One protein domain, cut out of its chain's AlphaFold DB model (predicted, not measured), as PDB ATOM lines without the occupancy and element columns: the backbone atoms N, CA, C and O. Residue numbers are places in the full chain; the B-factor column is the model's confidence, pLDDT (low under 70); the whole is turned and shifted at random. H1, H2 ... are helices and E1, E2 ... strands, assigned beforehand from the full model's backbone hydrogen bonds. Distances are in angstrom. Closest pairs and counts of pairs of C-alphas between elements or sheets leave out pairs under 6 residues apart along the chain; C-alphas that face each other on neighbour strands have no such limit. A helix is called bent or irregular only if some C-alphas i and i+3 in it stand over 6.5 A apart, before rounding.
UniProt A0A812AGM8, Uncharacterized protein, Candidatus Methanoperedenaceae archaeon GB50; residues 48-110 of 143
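AT A GLANCE: This is residues 48 to 110 of the 143 residues of an uncharacterized protein of Candidatus Methanoperedenaceae archaeon GB50 (UniProt A0A812AGM8). A small three-stranded sheet, E1, E3 and E2, has the helix H1 lying lengthwise over one face, with no named helix over the other. The short helix H2 sits at one end of the sheet, and from it residues 88 to 103 swing out in a wide loop before E3 runs back between the other two strands. The printed part has 63 residues, with two named helices and three named strands in the order E1, H1, E2, H2, E3, of mixed class; the sheet's order is E1 - E3 - E2, all antiparallel. It is only just compact, close to loose, with a radius of gyration of the C-alphas of 12.3 A, and its elongated outline spans 37 by 23 by 15 A.

IN THESE COORDINATES: Find C-alpha 49 at (228.691, 232.092, 123.879), where strand E1 begins; it covers residues 49 to 53, 13.2 A long. Helix H1 holds residues 60 to 70 and runs 15.7 A from C-alpha 60 at (236.617, 229.904, 139.477). Next come strand E2, residues 75 to 80, 15.4 A, and helix H2, residues 82 to 87, 10.9 A. Strand E3, residues 104 to 109, covers 16.3 A and ends at C-alpha 109, (221.665, 229.706, 124.498).

HOW THE PARTS SIT: Start at E3, the inner strand. E1 is its antiparallel neighbour at 176 degrees; look at N 51 and O 106, 2.8 A apart, within hydrogen-bond range. On the other side of E3, E2 is antiparallel to it at 172 degrees, with N 79 and O 105 at 2.8 A. H1 is on the sheet at a height of 10.0 A, over E1 and E3, and runs along the strands, at 6 degrees to E3 on the local plane. The closest C-alphas of E1 and H1 are those of Phe 51 and Phe 66, 7.1 A apart. These parts make two layers, helix on one face of a sheet. E1, H1 and E2 form a split strand-helix-strand unit, two strands running the same way with E3 between them, and its crossover is right-handed. H2 is not on the sheet and is apart from E1. H2 is close to H1 but not clearly touching, with the C-alphas of Phe 60 and Trp 87 closest at 6.1 A, and about perpendicular to it at 74 degrees. H2 is neither bent nor irregular, but only just: C-alphas 82 and 85 are 6.3 A apart. In H1 every O i to N i+4 pair is within hydrogen-bond range; in H2 it is 0 of 2, while 3 of 3 O i to N i+3 pairs are.

THE WHOLE: The two C-alphas farthest apart are those of Pro 92 and Pro 110, 37.8 A. The printed part has no cut. The link from H2 to E3 is long, 16 residues. The mean pLDDT of the printed part is 92.6, and no printed residue is under 70.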
ATOM      1  N   GLN A  48     225.154 231.364 121.789       96.62
ATOM      2  CA  GLN A  48     225.683 232.715 121.595       96.62
ATOM      3  C   GLN A  48     227.103 232.842 122.162       96.62
ATOM      4  O   GLN A  48     227.919 233.606 121.650       96.62
ATOM      5  N   ALA A  49     227.386 232.121 123.244       97.88
ATOM      6  CA  ALA A  49     228.691 232.092 123.879       97.88
ATOM      7  C   ALA A  49     228.948 230.716 124.487       97.88
ATOM      8  O   ALA A  49     228.015 230.044 124.929       97.88
ATOM      9  N   VAL A  50     230.218 230.328 124.544       98.00
ATOM     10  CA  VAL A  50     230.655 229.073 125.152       98.00
ATOM     11  C   VAL A  50     231.825 229.356 126.088       98.00
ATOM     12  O   VAL A  50     232.731 230.122 125.761       98.00
ATOM     13  N   PHE A  51     231.774 228.755 127.269       97.81
ATOM     14  CA  PHE A  51     232.876 228.634 128.203       97.81
ATOM     15  C   PHE A  51     233.424 227.213 128.103       97.81
ATOM     16  O   PHE A  51     232.764 226.264 128.525       97.81
ATOM     17  N   GLU A  52     234.625 227.077 127.555       96.62
ATOM     18  CA  GLU A  52     235.360 225.816 127.496       96.62
ATOM     19  C   GLU A  52     236.694 226.001 128.200       96.62
ATOM     20  O   GLU A  52     237.420 226.953 127.903       96.62
ATOM     21  N   ALA A  53     237.010 225.128 129.151       94.88
ATOM     22  CA  ALA A  53     238.261 225.239 129.883       94.88
ATOM     23  C   ALA A  53     238.690 223.930 130.536       94.88
ATOM     24  O   ALA A  53     237.863 223.099 130.924       94.88
ATOM     25  N   ASP A  54     239.998 223.823 130.739       93.50
ATOM     26  CA  ASP A  54     240.576 222.960 131.756       93.50
ATOM     27  C   ASP A  54     240.727 223.730 133.064       93.50
ATOM     28  O   ASP A  54     241.021 224.926 133.088       93.50
ATOM     29  N   VAL A  55     240.506 223.033 134.172       90.75
ATOM     30  CA  VAL A  55     240.431 223.613 135.518       90.75
ATOM     31  C   VAL A  55     241.749 224.265 135.924       90.75
ATOM     32  O   VAL A  55     241.732 225.279 136.618       90.75
ATOM     33  N   ILE A  56     242.873 223.713 135.461       89.19
ATOM     34  CA  ILE A  56     244.220 224.243 135.712       89.19
ATOM     35  C   ILE A  56     244.525 225.515 134.910       89.19
ATOM     36  O   ILE A  56     245.351 226.318 135.338       89.19
ATOM     37  N   ASP A  57     243.842 225.712 133.779       90.69
ATOM     38  CA  ASP A  57     244.099 226.802 132.832       90.69
ATOM     39  C   ASP A  57     243.134 227.983 133.020       90.69
ATOM     40  O   ASP A  57     243.243 229.010 132.347       90.69
ATOM     41  N   THR A  58     242.175 227.864 133.941       93.44
ATOM     42  CA  THR A  58     241.213 228.923 134.249       93.44
ATOM     43  C   THR A  58     240.961 229.041 135.748       93.44
ATOM     44  O   THR A  58     241.434 228.252 136.560       93.44
ATOM     45  N   SER A  59     240.216 230.070 136.142       93.06
ATOM     46  CA  SER A  59     239.877 230.322 137.540       93.06
ATOM     47  C   SER A  59     238.378 230.226 137.782       93.06
ATOM     48  O   SER A  59     237.570 230.588 136.921       93.06
ATOM     49  N   PHE A  60     238.004 229.851 139.008       93.75
ATOM     50  CA  PHE A  60     236.617 229.904 139.477       93.75
ATOM     51  C   PHE A  60     235.970 231.278 139.250       93.75
ATOM     52  O   PHE A  60     234.798 231.376 138.901       93.75
ATOM     53  N   TRP A  61     236.746 232.360 139.379       95.12
ATOM     54  CA  TRP A  61     236.265 233.713 139.098       95.12
ATOM     55  C   TRP A  61     235.897 233.918 137.621       95.12
ATOM     56  O   TRP A  61     234.867 234.515 137.318       95.12
ATOM     57  N   THR A  62     236.700 233.391 136.691       96.19
ATOM     58  CA  THR A  62     236.412 233.478 135.248       96.19
ATOM     59  C   THR A  62     235.147 232.694 134.898       96.19
ATOM     60  O   THR A  62     234.307 233.198 134.151       96.19
ATOM     61  N   PHE A  63     234.990 231.503 135.482       96.38
ATOM     62  CA  PHE A  63     233.777 230.695 135.383       96.38
ATOM     63  C   PHE A  63     232.543 231.443 135.917       96.38
ATOM     64  O   PHE A  63     231.546 231.577 135.208       96.38
ATOM     65  N   ASN A  64     232.627 232.020 137.121       96.19
ATOM     66  CA  ASN A  64     231.524 232.792 137.701       96.19
ATOM     67  C   ASN A  64     231.156 234.007 136.856       96.19
ATOM     68  O   ASN A  64     229.978 234.259 136.645       96.19
ATOM     69  N   ARG A  65     232.137 234.722 136.298       97.75
ATOM     70  CA  ARG A  65     231.868 235.863 135.417       97.75
ATOM     71  C   ARG A  65     231.074 235.458 134.171       97.75
ATOM     72  O   ARG A  65     230.204 236.212 133.739       97.75
ATOM     73  N   PHE A  66     231.345 234.284 133.591       98.06
ATOM     74  CA  PHE A  66     230.531 233.754 132.490       98.06
ATOM     75  C   PHE A  66     229.083 233.526 132.939       98.06
ATOM     76  O   PHE A  66     228.150 233.995 132.285       98.06
ATOM     77  N   LEU A  67     228.895 232.874 134.089       97.25
ATOM     78  CA  LEU A  67     227.572 232.635 134.659       97.25
ATOM     79  C   LEU A  67     226.824 233.939 134.960       97.25
ATOM     80  O   LEU A  67     225.683 234.087 134.538       97.25
ATOM     81  N   GLU A  68     227.458 234.904 135.621       97.62
ATOM     82  CA  GLU A  68     226.877 236.218 135.930       97.62
ATOM     83  C   GLU A  68     226.454 236.977 134.668       97.62
ATOM     84  O   GLU A  68     225.410 237.628 134.657       97.62
ATOM     85  N   THR A  69     227.237 236.859 133.592       97.81
ATOM     86  CA  THR A  69     226.953 237.526 132.316       97.81
ATOM     87  C   THR A  69     225.720 236.941 131.627       97.81
ATOM     88  O   THR A  69     224.903 237.697 131.105       97.81
ATOM     89  N   TYR A  70     225.574 235.611 131.608       97.50
ATOM     90  CA  TYR A  70     224.594 234.945 130.739       97.50
ATOM     91  C   TYR A  70     223.405 234.304 131.471       97.50
ATOM     92  O   TYR A  70     222.318 234.235 130.900       97.50
ATOM     93  N   LEU A  71     223.529 233.880 132.735       94.62
ATOM     94  CA  LEU A  71     222.416 233.269 133.487       94.62
ATOM     95  C   LEU A  71     221.123 234.104 133.531       94.62
ATOM     96  O   LEU A  71     220.052 233.476 133.544       94.62
ATOM     97  N   PRO A  72     221.161 235.454 133.590       94.62
ATOM     98  CA  PRO A  72     219.941 236.258 133.649       94.62
ATOM     99  C   PRO A  72     219.092 236.189 132.374       94.62
ATOM    100  O   PRO A  72     217.871 236.317 132.448       94.62
ATOM    101  N   THR A  73     219.713 235.987 131.209       94.06
ATOM    102  CA  THR A  73     219.043 236.129 129.902       94.06
ATOM    103  C   THR A  73     219.076 234.877 129.041       94.06
ATOM    104  O   THR A  73     218.261 234.764 128.128       94.06
ATOM    105  N   HIS A  74     219.952 233.923 129.348       96.19
ATOM    106  CA  HIS A  74     220.198 232.742 128.530       96.19
ATOM    107  C   HIS A  74     219.871 231.462 129.292       96.19
ATOM    108  O   HIS A  74     219.940 231.379 130.524       96.19
ATOM    109  N   PHE A  75     219.529 230.430 128.531       95.94
ATOM    110  CA  PHE A  75     219.568 229.063 129.019       95.94
ATOM    111  C   PHE A  75     221.023 228.596 129.006       95.94
ATOM    112  O   PHE A  75     221.682 228.693 127.977       95.94
ATOM    113  N   ILE A  76     221.539 228.144 130.148       97.56
ATOM    114  CA  ILE A  76     222.915 227.648 130.260       97.56
ATOM    115  C   ILE A  76     222.862 226.129 130.338       97.56
ATOM    116  O   ILE A  76     222.198 225.594 131.227       97.56
ATOM    117  N   ALA A  77     223.558 225.445 129.434       97.50
ATOM    118  CA  ALA A  77     223.639 223.988 129.433       97.50
ATOM    119  C   ALA A  77     225.011 223.498 128.965       97.50
ATOM    120  O   ALA A  77     225.709 224.175 128.213       97.50
ATOM    121  N   GLY A  78     225.394 222.313 129.433       97.00
ATOM    122  CA  GLY A  78     226.691 221.704 129.172       97.00
ATOM    123  C   GLY A  78     227.080 220.753 130.299       97.00
ATOM    124  O   GLY A  78     226.206 220.192 130.960       97.00
ATOM    125  N   TYR A  79     228.376 220.585 130.530       96.75
ATOM    126  CA  TYR A  79     228.920 219.770 131.607       96.75
ATOM    127  C   TYR A  79     229.987 220.519 132.409       96.75
ATOM    128  O   TYR A  79     230.759 221.329 131.894       96.75
ATOM    129  N   ILE A  80     230.053 220.186 133.694       95.62
ATOM    130  CA  ILE A  80     231.149 220.544 134.588       95.62
ATOM    131  C   ILE A  80     231.784 219.220 134.995       95.62
ATOM    132  O   ILE A  80     231.140 218.393 135.642       95.62
ATOM    133  N   GLY A  81     233.007 218.980 134.538       92.69
ATOM    134  CA  GLY A  81     233.730 217.749 134.815       92.69
ATOM    135  C   GLY A  81     234.167 217.651 136.270       92.69
ATOM    136  O   GLY A  81     234.217 218.640 137.003       92.69
ATOM    137  N   TYR A  82     234.523 216.430 136.664       91.44
ATOM    138  CA  TYR A  82     234.912 216.087 138.031       91.44
ATOM    139  C   TYR A  82     236.008 217.002 138.593       91.44
ATOM    140  O   TYR A  82     235.903 217.453 139.729       91.44
ATOM    141  N   GLU A  83     237.005 217.345 137.775       90.38
ATOM    142  CA  GLU A  83     238.169 218.139 138.184       90.38
ATOM    143  C   GLU A  83     237.825 219.546 138.690       90.38
ATOM    144  O   GLU A  83     238.626 220.153 139.395       90.38
ATOM    145  N   ALA A  84     236.629 220.073 138.400       91.94
ATOM    146  CA  ALA A  84     236.206 221.382 138.901       91.94
ATOM    147  C   ALA A  84     236.164 221.451 140.443       91.94
ATOM    148  O   ALA A  84     236.193 222.544 141.011       91.94
ATOM    149  N   CYS A  85     236.148 220.302 141.131       90.62
ATOM    150  CA  CYS A  85     236.269 220.218 142.588       90.62
ATOM    151  C   CYS A  85     237.553 220.873 143.130       90.62
ATOM    152  O   CYS A  85     237.543 221.397 144.243       90.62
ATOM    153  N   GLN A  86     238.629 220.950 142.341       90.62
ATOM    154  CA  GLN A  86     239.890 221.577 142.756       90.62
ATOM    155  C   GLN A  86     239.772 223.085 143.027       90.62
ATOM    156  O   GLN A  86     240.628 223.671 143.688       90.62
ATOM    157  N   TRP A  87     238.722 223.741 142.530       91.00
ATOM    158  CA  TRP A  87     238.460 225.146 142.850       91.00
ATOM    159  C   TRP A  87     237.881 225.358 144.246       91.00
ATOM    160  O   TRP A  87     237.968 226.468 144.771       91.00
ATOM    161  N   ILE A  88     237.276 224.325 144.832       90.06
ATOM    162  CA  ILE A  88     236.598 224.397 146.132       90.06
ATOM    163  C   ILE A  88     237.289 223.549 147.207       90.06
ATOM    164  O   ILE A  88     237.097 223.802 148.393       90.06
ATOM    165  N   GLU A  89     238.130 222.591 146.812       91.56
ATOM    166  CA  GLU A  89     238.869 221.704 147.706       91.56
ATOM    167  C   GLU A  89     240.362 221.655 147.368       91.56
ATOM    168  O   GLU A  89     240.778 221.736 146.213       91.56
ATOM    169  N   LYS A  90     241.195 221.475 148.399       89.25
ATOM    170  CA  LYS A  90     242.638 221.300 148.224       89.25
ATOM    171  C   LYS A  90     242.945 219.844 147.878       89.25
ATOM    172  O   LYS A  90     243.028 219.002 148.770       89.25
ATOM    173  N   LEU A  91     243.172 219.579 146.600       89.12
ATOM    174  CA  LEU A  91     243.520 218.260 146.072       89.12
ATOM    175  C   LEU A  91     244.944 218.256 145.487       89.12
ATOM    176  O   LEU A  91     245.513 219.325 145.237       89.12
ATOM    177  N   PRO A  92     245.566 217.078 145.296       85.94
ATOM    178  CA  PRO A  92     246.760 216.965 144.464       85.94
ATOM    179  C   PRO A  92     246.493 217.495 143.044       85.94
ATOM    180  O   PRO A  92     245.341 217.484 142.608       85.94
ATOM    181  N   PRO A  93     247.532 217.923 142.303       76.88
ATOM    182  CA  PRO A  93     247.371 218.295 140.902       76.88
ATOM    183  C   PRO A  93     246.706 217.162 140.106       76.88
ATOM    184  O   PRO A  93     246.990 215.991 140.390       76.88
ATOM    185  N   PRO A  94     245.858 217.483 139.112       74.69
ATOM    186  CA  PRO A  94     245.217 216.462 138.302       74.69
ATOM    187  C   PRO A  94     246.285 215.618 137.606       74.69
ATOM    188  O   PRO A  94     247.338 216.122 137.199       74.69
ATOM    189  N   GLY A  95     246.004 214.323 137.459       72.62
ATOM    190  CA  GLY A  95     246.774 213.481 136.551       72.62
ATOM    191  C   GLY A  95     246.732 214.042 135.126       72.62
ATOM    192  O   GLY A  95     245.883 214.871 134.789       72.62
ATOM    193  N   GLY A  96     247.653 213.596 134.270       75.88
ATOM    194  CA  GLY A  96     247.575 213.915 132.843       75.88
ATOM    195  C   GLY A  96     246.218 213.509 132.257       75.88
ATOM    196  O   GLY A  96     245.580 212.574 132.737       75.88
ATOM    197  N   LYS A  97     245.760 214.222 131.226       82.69
ATOM    198  CA  LYS A  97     244.490 213.914 130.561       82.69
ATOM    199  C   LYS A  97     244.679 212.781 129.558       82.69
ATOM    200  O   LYS A  97     245.475 212.908 128.633       82.69
ATOM    201  N   ASP A  98     243.872 211.733 129.688       85.06
ATOM    202  CA  ASP A  98     243.826 210.638 128.709       85.06
ATOM    203  C   ASP A  98     243.123 211.050 127.403       85.06
ATOM    204  O   ASP A  98     243.327 210.444 126.352       85.06
ATOM    205  N   ILE A  99     242.286 212.095 127.458       84.00
ATOM    206  CA  ILE A  99     241.500 212.603 126.331       84.00
ATOM    207  C   ILE A  99     241.645 214.118 126.175       84.00
ATOM    208  O   ILE A  99     241.623 214.873 127.146       84.00
ATOM    209  N   ASN A 100     241.720 214.578 124.925       87.44
ATOM    210  CA  ASN A 100     241.821 215.999 124.587       87.44
ATOM    211  C   ASN A 100     240.438 216.679 124.495       87.44
ATOM    212  O   ASN A 100     240.084 217.236 123.461       87.44
ATOM    213  N   HIS A 101     239.632 216.575 125.555       90.06
ATOM    214  CA  HIS A 101     238.349 217.282 125.701       90.06
ATOM    215  C   HIS A 101     238.425 218.236 126.888       90.06
ATOM    216  O   HIS A 101     239.056 217.857 127.877       90.06
ATOM    217  N   PRO A 102     237.823 219.436 126.834       93.50
ATOM    218  CA  PRO A 102     237.864 220.355 127.966       93.50
ATOM    219  C   PRO A 102     237.199 219.717 129.190       93.50
ATOM    220  O   PRO A 102     236.255 218.939 129.066       93.50
ATOM    221  N   GLN A 103     237.696 220.016 130.385       93.31
ATOM    222  CA  GLN A 103     237.090 219.517 131.624       93.31
ATOM    223  C   GLN A 103     235.752 220.199 131.924       93.31
ATOM    224  O   GLN A 103     234.918 219.635 132.625       93.31
ATOM    225  N   ILE A 104     235.522 221.399 131.396       96.00
ATOM    226  CA  ILE A 104     234.265 222.134 131.524       96.00
ATOM    227  C   ILE A 104     233.847 222.621 130.144       96.00
ATOM    228  O   ILE A 104     234.649 223.210 129.425       96.00
ATOM    229  N   TYR A 105     232.573 222.429 129.823       97.31
ATOM    230  CA  TYR A 105     231.911 223.022 128.670       97.31
ATOM    231  C   TYR A 105     230.565 223.558 129.142       97.31
ATOM    232  O   TYR A 105     229.705 222.784 129.549       97.31
ATOM    233  N   LEU A 106     230.345 224.865 129.081       97.88
ATOM    234  CA  LEU A 106     229.035 225.468 129.309       97.88
ATOM    235  C   LEU A 106     228.713 226.431 128.182       97.88
ATOM    236  O   LEU A 106     229.494 227.318 127.864       97.88
ATOM    237  N   ALA A 107     227.528 226.293 127.617       98.06
ATOM    238  CA  ALA A 107     227.069 227.102 126.511       98.06
ATOM    239  C   ALA A 107     225.853 227.938 126.923       98.06
ATOM    240  O   ALA A 107     224.985 227.478 127.666       98.06
ATOM    241  N   ALA A 108     225.820 229.184 126.450       98.19
ATOM    242  CA  ALA A 108     224.758 230.146 126.689       98.19
ATOM    243  C   ALA A 108     223.863 230.267 125.455       98.19
ATOM    244  O   ALA A 108     224.256 230.823 124.429       98.19
ATOM    245  N   TYR A 109     222.639 229.768 125.576       96.88
ATOM    246  CA  TYR A 109     221.665 229.706 124.498       96.88
ATOM    247  C   TYR A 109     220.626 230.820 124.649       96.88
ATOM    248  O   TYR A 109     219.978 230.915 125.698       96.88
ATOM    249  N   PRO A 110     220.442 231.674 123.626       93.94
ATOM    250  CA  PRO A 110     219.433 232.731 123.670       93.94
ATOM    251  C   PRO A 110     218.007 232.164 123.619       93.94
ATOM    252  O   PRO A 110     217.077 232.777 124.140       93.94
TER     253      PRO A 110